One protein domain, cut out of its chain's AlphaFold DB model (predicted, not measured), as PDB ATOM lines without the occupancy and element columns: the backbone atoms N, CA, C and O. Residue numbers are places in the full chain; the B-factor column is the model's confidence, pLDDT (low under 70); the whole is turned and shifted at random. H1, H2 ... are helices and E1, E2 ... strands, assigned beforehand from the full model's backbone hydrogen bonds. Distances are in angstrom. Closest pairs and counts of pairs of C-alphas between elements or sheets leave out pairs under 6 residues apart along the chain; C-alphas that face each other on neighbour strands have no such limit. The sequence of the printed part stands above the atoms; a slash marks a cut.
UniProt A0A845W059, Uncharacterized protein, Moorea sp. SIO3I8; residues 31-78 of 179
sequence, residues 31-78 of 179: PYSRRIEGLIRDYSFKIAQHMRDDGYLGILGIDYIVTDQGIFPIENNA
ATOM      1  N   PRO A  31     187.860 219.302 233.050       63.31
ATOM      2  CA  PRO A  31     187.645 220.402 233.985       63.31
ATOM      3  C   PRO A  31     187.039 219.919 235.306       63.31
ATOM      4  O   PRO A  31     185.855 220.124 235.572       63.31
ATOM      5  N   TYR A  32     187.837 219.297 236.169       75.12
ATOM      6  CA  TYR A  32     187.482 219.271 237.583       75.12
ATOM      7  C   TYR A  32     187.943 220.564 238.242       75.12
ATOM      8  O   TYR A  32     188.986 221.131 237.923       75.12
ATOM      9  N   SER A  33     187.148 221.060 239.189       85.19
ATOM     10  CA  SER A  33     187.640 222.140 240.038       85.19
ATOM     11  C   SER A  33     188.830 221.629 240.856       85.19
ATOM     12  O   SER A  33     188.814 220.492 241.334       85.19
ATOM     13  N   ARG A  34     189.812 222.499 241.119       86.56
ATOM     14  CA  ARG A  34     190.948 222.186 242.009       86.56
ATOM     15  C   ARG A  34     190.504 221.626 243.366       86.56
ATOM     16  O   ARG A  34     191.220 220.848 243.982       86.56
ATOM     17  N   ARG A  35     189.306 222.006 243.829       90.25
ATOM     18  CA  ARG A  35     188.696 221.474 245.053       90.25
ATOM     19  C   ARG A  35     188.380 219.980 244.943       90.25
ATOM     20  O   ARG A  35     188.687 219.242 245.870       90.25
ATOM     21  N   ILE A  36     187.756 219.546 243.846       91.44
ATOM     22  CA  ILE A  36     187.418 218.130 243.626       91.44
ATOM     23  C   ILE A  36     188.700 217.307 243.510       91.44
ATOM     24  O   ILE A  36     188.829 216.282 244.174       91.44
ATOM     25  N   GLU A  37     189.674 217.787 242.737       90.75
ATOM     26  CA  GLU A  37     190.968 217.115 242.588       90.75
ATOM     27  C   GLU A  37     191.721 217.000 243.915       90.75
ATOM     28  O   GLU A  37     192.275 215.945 244.218       90.75
ATOM     29  N   GLY A  38     191.704 218.061 244.732       92.62
ATOM     30  CA  GLY A  38     192.284 218.053 246.073       92.62
ATOM     31  C   GLY A  38     191.645 216.994 246.972       92.62
ATOM     32  O   GLY A  38     192.356 216.199 247.576       92.62
ATOM     33  N   LEU A  39     190.311 216.905 246.987       94.62
ATOM     34  CA  LEU A  39     189.596 215.895 247.776       94.62
ATOM     35  C   LEU A  39     189.892 214.464 247.306       94.62
ATOM     36  O   LEU A  39     190.151 213.593 248.136       94.62
ATOM     37  N   ILE A  40     189.898 214.221 245.990       95.38
ATOM     38  CA  ILE A  40     190.273 212.918 245.416       95.38
ATOM     39  C   ILE A  40     191.700 212.551 245.827       95.38
ATOM     40  O   ILE A  40     191.955 211.415 246.233       95.38
ATOM     41  N   ARG A  41     192.634 213.507 245.756       94.56
ATOM     42  CA  ARG A  41     194.027 213.304 246.161       94.56
ATOM     43  C   ARG A  41     194.130 212.965 247.646       94.56
ATOM     44  O   ARG A  41     194.782 211.979 247.981       94.56
ATOM     45  N   ASP A  42     193.451 213.711 248.511       95.62
ATOM     46  CA  ASP A  42     193.467 213.495 249.961       95.62
ATOM     47  C   ASP A  42     192.907 212.118 250.341       95.62
ATOM     48  O   ASP A  42     193.502 211.398 251.144       95.62
ATOM     49  N   TYR A  43     191.776 211.719 249.750       96.38
ATOM     50  CA  TYR A  43     191.179 210.399 249.985       96.38
ATOM     51  C   TYR A  43     192.090 209.281 249.483       96.38
ATOM     52  O   TYR A  43     192.344 208.316 250.208       96.38
ATOM     53  N   SER A  44     192.659 209.455 248.289       96.75
ATOM     54  CA  SER A  44     193.594 208.494 247.703       96.75
ATOM     55  C   SER A  44     194.836 208.325 248.568       96.75
ATOM     56  O   SER A  44     195.311 207.206 248.748       96.75
ATOM     57  N   PHE A  45     195.346 209.417 249.143       96.94
ATOM     58  CA  PHE A  45     196.524 209.375 250.000       96.94
ATOM     59  C   PHE A  45     196.249 208.632 251.308       96.94
ATOM     60  O   PHE A  45     197.067 207.812 251.709       96.94
ATOM     61  N   LYS A  46     195.078 208.835 251.928       97.25
ATOM     62  CA  LYS A  46     194.671 208.078 253.126       97.25
ATOM     63  C   LYS A  46     194.589 206.574 252.853       97.25
ATOM     64  O   LYS A  46     195.107 205.783 253.637       97.25
ATOM     65  N   ILE A  47     193.985 206.183 251.727       97.44
ATOM     66  CA  ILE A  47     193.899 204.774 251.310       97.44
ATOM     67  C   ILE A  47     195.303 204.207 251.058       97.44
ATOM     68  O   ILE A  47     195.649 203.151 251.585       97.44
ATOM     69  N   ALA A  48     196.141 204.927 250.306       97.62
ATOM     70  CA  ALA A  48     197.508 204.508 250.001       97.62
ATOM     71  C   ALA A  48     198.388 204.391 251.257       97.62
ATOM     72  O   ALA A  48     199.187 203.464 251.352       97.62
ATOM     73  N   GLN A  49     198.238 205.298 252.227       98.12
ATOM     74  CA  GLN A  49     198.929 205.227 253.517       98.12
ATOM     75  C   GLN A  49     198.565 203.948 254.261       98.12
ATOM     76  O   GLN A  49     199.467 203.228 254.673       98.12
ATOM     77  N   HIS A  50     197.273 203.627 254.355       97.75
ATOM     78  CA  HIS A  50     196.829 202.406 255.018       97.75
ATOM     79  C   HIS A  50     197.387 201.152 254.331       97.75
ATOM     80  O   HIS A  50     198.021 200.325 254.977       97.75
ATOM     81  N   MET A  51     197.278 201.067 253.000       97.50
ATOM     82  CA  MET A  51     197.835 199.944 252.236       97.50
ATOM     83  C   MET A  51     199.353 199.804 252.398       97.50
ATOM     84  O   MET A  51     199.865 198.695 252.538       97.50
ATOM     85  N   ARG A  52     200.092 200.919 252.378       97.88
ATOM     86  CA  ARG A  52     201.541 200.935 252.626       97.88
ATOM     87  C   ARG A  52     201.858 200.430 254.029       97.88
ATOM     88  O   ARG A  52     202.861 199.737 254.207       97.88
ATOM     89  N   ASP A  53     201.076 200.830 255.024       97.94
ATOM     90  CA  ASP A  53     201.282 200.451 256.421       97.94
ATOM     91  C   ASP A  53     201.029 198.947 256.622       97.94
ATOM     92  O   ASP A  53     201.810 198.304 257.325       97.94
ATOM     93  N   ASP A  54     200.090 198.375 255.862       97.31
ATOM     94  CA  ASP A  54     199.836 196.929 255.748       97.31
ATOM     95  C   ASP A  54     200.877 196.173 254.893       97.31
ATOM     96  O   ASP A  54     200.831 194.949 254.765       97.31
ATOM     97  N   GLY A  55     201.848 196.883 254.308       97.06
ATOM     98  CA  GLY A  55     202.976 196.301 253.578       97.06
ATOM     99  C   GLY A  55     202.797 196.195 252.063       97.06
ATOM    100  O   GLY A  55     203.664 195.627 251.397       97.06
ATOM    101  N   TYR A  56     201.727 196.751 251.488       97.75
ATOM    102  CA  TYR A  56     201.572 196.796 250.036       97.75
ATOM    103  C   TYR A  56     202.631 197.700 249.390       97.75
ATOM    104  O   TYR A  56     202.825 198.847 249.796       97.75
ATOM    105  N   LEU A  57     203.264 197.195 248.329       97.06
ATOM    106  CA  LEU A  57     204.194 197.922 247.465       97.06
ATOM    107  C   LEU A  57     203.714 197.799 246.016       97.06
ATOM    108  O   LEU A  57     203.295 196.723 245.591       97.06
ATOM    109  N   GLY A  58     203.813 198.881 245.244       95.38
ATOM    110  CA  GLY A  58     203.452 198.887 243.827       95.38
ATOM    111  C   GLY A  58     202.419 199.942 243.440       95.38
ATOM    112  O   GLY A  58     202.290 201.004 244.057       95.38
ATOM    113  N   ILE A  59     201.715 199.684 242.342       94.62
ATOM    114  CA  ILE A  59     200.775 200.626 241.732       94.62
ATOM    115  C   ILE A  59     199.362 200.297 242.182       94.62
ATOM    116  O   ILE A  59     198.910 199.167 242.063       94.62
ATOM    117  N   LEU A  60     198.659 201.332 242.618       94.94
ATOM    118  CA  LEU A  60     197.235 201.302 242.892       94.94
ATOM    119  C   LEU A  60     196.552 202.411 242.093       94.94
ATOM    120  O   LEU A  60     197.040 203.545 242.070       94.94
ATOM    121  N   GLY A  61     195.452 202.067 241.434       95.06
ATOM    122  CA  GLY A  61     194.475 203.011 240.902       95.06
ATOM    123  C   GLY A  61     193.228 202.973 241.773       95.06
ATOM    124  O   GLY A  61     192.774 201.891 242.126       95.06
ATOM    125  N   ILE A  62     192.693 204.133 242.139       96.19
ATOM    126  CA  ILE A  62     191.469 204.226 242.937       96.19
ATOM    127  C   ILE A  62     190.430 204.917 242.073       96.19
ATOM    128  O   ILE A  62     190.644 206.051 241.641       96.19
ATOM    129  N   ASP A  63     189.331 204.222 241.818       95.19
ATOM    130  CA  ASP A  63     188.250 204.734 240.991       95.19
ATOM    131  C   ASP A  63     187.236 205.470 241.863       95.19
ATOM    132  O   ASP A  63     186.885 205.030 242.962       95.19
ATOM    133  N   TYR A  64     186.773 206.610 241.359       95.62
ATOM    134  CA  TYR A  64     185.847 207.498 242.049       95.62
ATOM    135  C   TYR A  64     184.627 207.788 241.181       95.62
ATOM    136  O   TYR A  64     184.750 207.995 239.974       95.62
ATOM    137  N   ILE A  65     183.466 207.908 241.821       94.50
ATOM    138  CA  ILE A  65     182.280 208.540 241.240       94.50
ATOM    139  C   ILE A  65     182.130 209.925 241.868       94.50
ATOM    140  O   ILE A  65     182.078 210.066 243.092       94.50
ATOM    141  N   VAL A  66     182.054 210.951 241.021       93.25
ATOM    142  CA  VAL A  66     181.784 212.334 241.427       93.25
ATOM    143  C   VAL A  66     180.329 212.656 241.108       93.25
ATOM    144  O   VAL A  66     179.887 212.498 239.973       93.25
ATOM    145  N   THR A  67     179.594 213.112 242.115       92.69
ATOM    146  CA  THR A  67     178.179 213.492 242.026       92.69
ATOM    147  C   THR A  67     177.967 214.873 242.645       92.69
ATOM    148  O   THR A  67     178.872 215.438 243.262       92.69
ATOM    149  N   ASP A  68     176.755 215.404 242.529       90.75
ATOM    150  CA  ASP A  68     176.298 216.583 243.270       90.75
ATOM    151  C   ASP A  68     176.285 216.362 244.797       90.75
ATOM    152  O   ASP A  68     176.496 217.307 245.556       90.75
ATOM    153  N   GLN A  69     176.096 215.118 245.246       92.38
ATOM    154  CA  GLN A  69     176.069 214.740 246.665       92.38
ATOM    155  C   GLN A  69     177.459 214.502 247.269       92.38
ATOM    156  O   GLN A  69     177.599 214.428 248.491       92.38
ATOM    157  N   GLY A  70     178.499 214.367 246.443       92.00
ATOM    158  CA  GLY A  70     179.857 214.135 246.924       92.00
ATOM    159  C   GLY A  70     180.725 213.287 246.001       92.00
ATOM    160  O   GLY A  70     180.382 213.009 244.852       92.00
ATOM    161  N   ILE A  71     181.879 212.896 246.542       94.94
ATOM    162  CA  ILE A  71     182.930 212.133 245.866       94.94
ATOM    163  C   ILE A  71     183.075 210.798 246.591       94.94
ATOM    164  O   ILE A  71     183.393 210.774 247.780       94.94
ATOM    165  N   PHE A  72     182.864 209.701 245.872       96.00
ATOM    166  CA  PHE A  72     182.801 208.364 246.450       96.00
ATOM    167  C   PHE A  72     183.881 207.469 245.831       96.00
ATOM    168  O   PHE A  72     183.826 207.249 244.619       96.00
ATOM    169  N   PRO A  73     184.857 206.956 246.606       95.94
ATOM    170  CA  PRO A  73     185.729 205.886 246.131       95.94
ATOM    171  C   PRO A  73     184.905 204.603 245.969       95.94
ATOM    172  O   PRO A  73     184.159 204.235 246.877       95.94
ATOM    173  N   ILE A  74     185.031 203.933 244.826       96.19
ATOM    174  CA  ILE A  74     184.224 202.749 244.489       96.19
ATOM    175  C   ILE A  74     185.048 201.480 244.289       96.19
ATOM    176  O   ILE A  74     184.544 200.387 244.534       96.19
ATOM    177  N   GLU A  75     186.308 201.601 243.872       95.06
ATOM    178  CA  GLU A  75     187.158 200.451 243.567       95.06
ATOM    179  C   GLU A  75     188.634 200.785 243.802       95.06
ATOM    180  O   GLU A  75     189.081 201.910 243.570       95.06
ATOM    181  N   ASN A  76     189.399 199.791 244.255       94.19
ATOM    182  CA  ASN A  76     190.852 199.843 244.342       94.19
ATOM    183  C   ASN A  76     191.464 198.777 243.426       94.19
ATOM    184  O   ASN A  76     191.431 197.581 243.710       94.19
ATOM    185  N   ASN A  77     192.072 199.241 242.344       94.44
ATOM    186  CA  ASN A  77     192.790 198.451 241.364       94.44
ATOM    187  C   ASN A  77     194.288 198.412 241.709       94.44
ATOM    188  O   ASN A  77     195.083 199.191 241.181       94.44
ATOM    189  N   ALA A  78     194.681 197.476 242.576       93.31
ATOM    190  CA  ALA A  78     196.055 197.271 243.056       93.31
ATOM    191  C   ALA A  78     196.975 196.572 242.025       93.31
ATOM    192  O   ALA A  78     197.593 195.541 242.307       93.31
TER     193      ALA A  78
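This is residues 31 to 78 of the 179 residues of an uncharacterized protein of Moorea sp. SIO3I8 (UniProt A0A845W059). One long helix, H1, packs with its residues 36 to 48 over one face of a two-strand hairpin, E1 and E2, whose other face is bare. The printed part has 48 residues, in the order H1, E1, E2, the strands antiparallel; the class is mixed, helices and strands. It is only just loose, close to compact, with a radius of gyration of the C-alphas of 11.6 A, and only just a rod, spanning 35 by 17 by 17 A.

Look first at H1, residues 34 to 53, where every O i to N i+4 pair is within hydrogen-bond range. Its closest C-alphas to E1, residues 61 to 67, are Ser 44 and Ile 62, 6.7 A apart. To E2, residues 70 to 77, they are Ile 40 and Ile 71, 7.4 A. E1 and E2 form a hairpin, antiparallel at 157 degrees; N 63 and O 75 are within hydrogen-bond range at 2.9 A.

Find C-alpha 34 at (190.948, 222.186, 242.009); H1 runs 28.1 A from there. E1 spans 19.4 A; E2 runs 21.1 A to C-alpha 77 at (192.790, 198.451, 241.364).

The C-alphas farthest apart, Gly 55 and Asp 68, are 35.1 A apart. The printed part has no cut and no long link; residue 31 alone has pLDDT under 70.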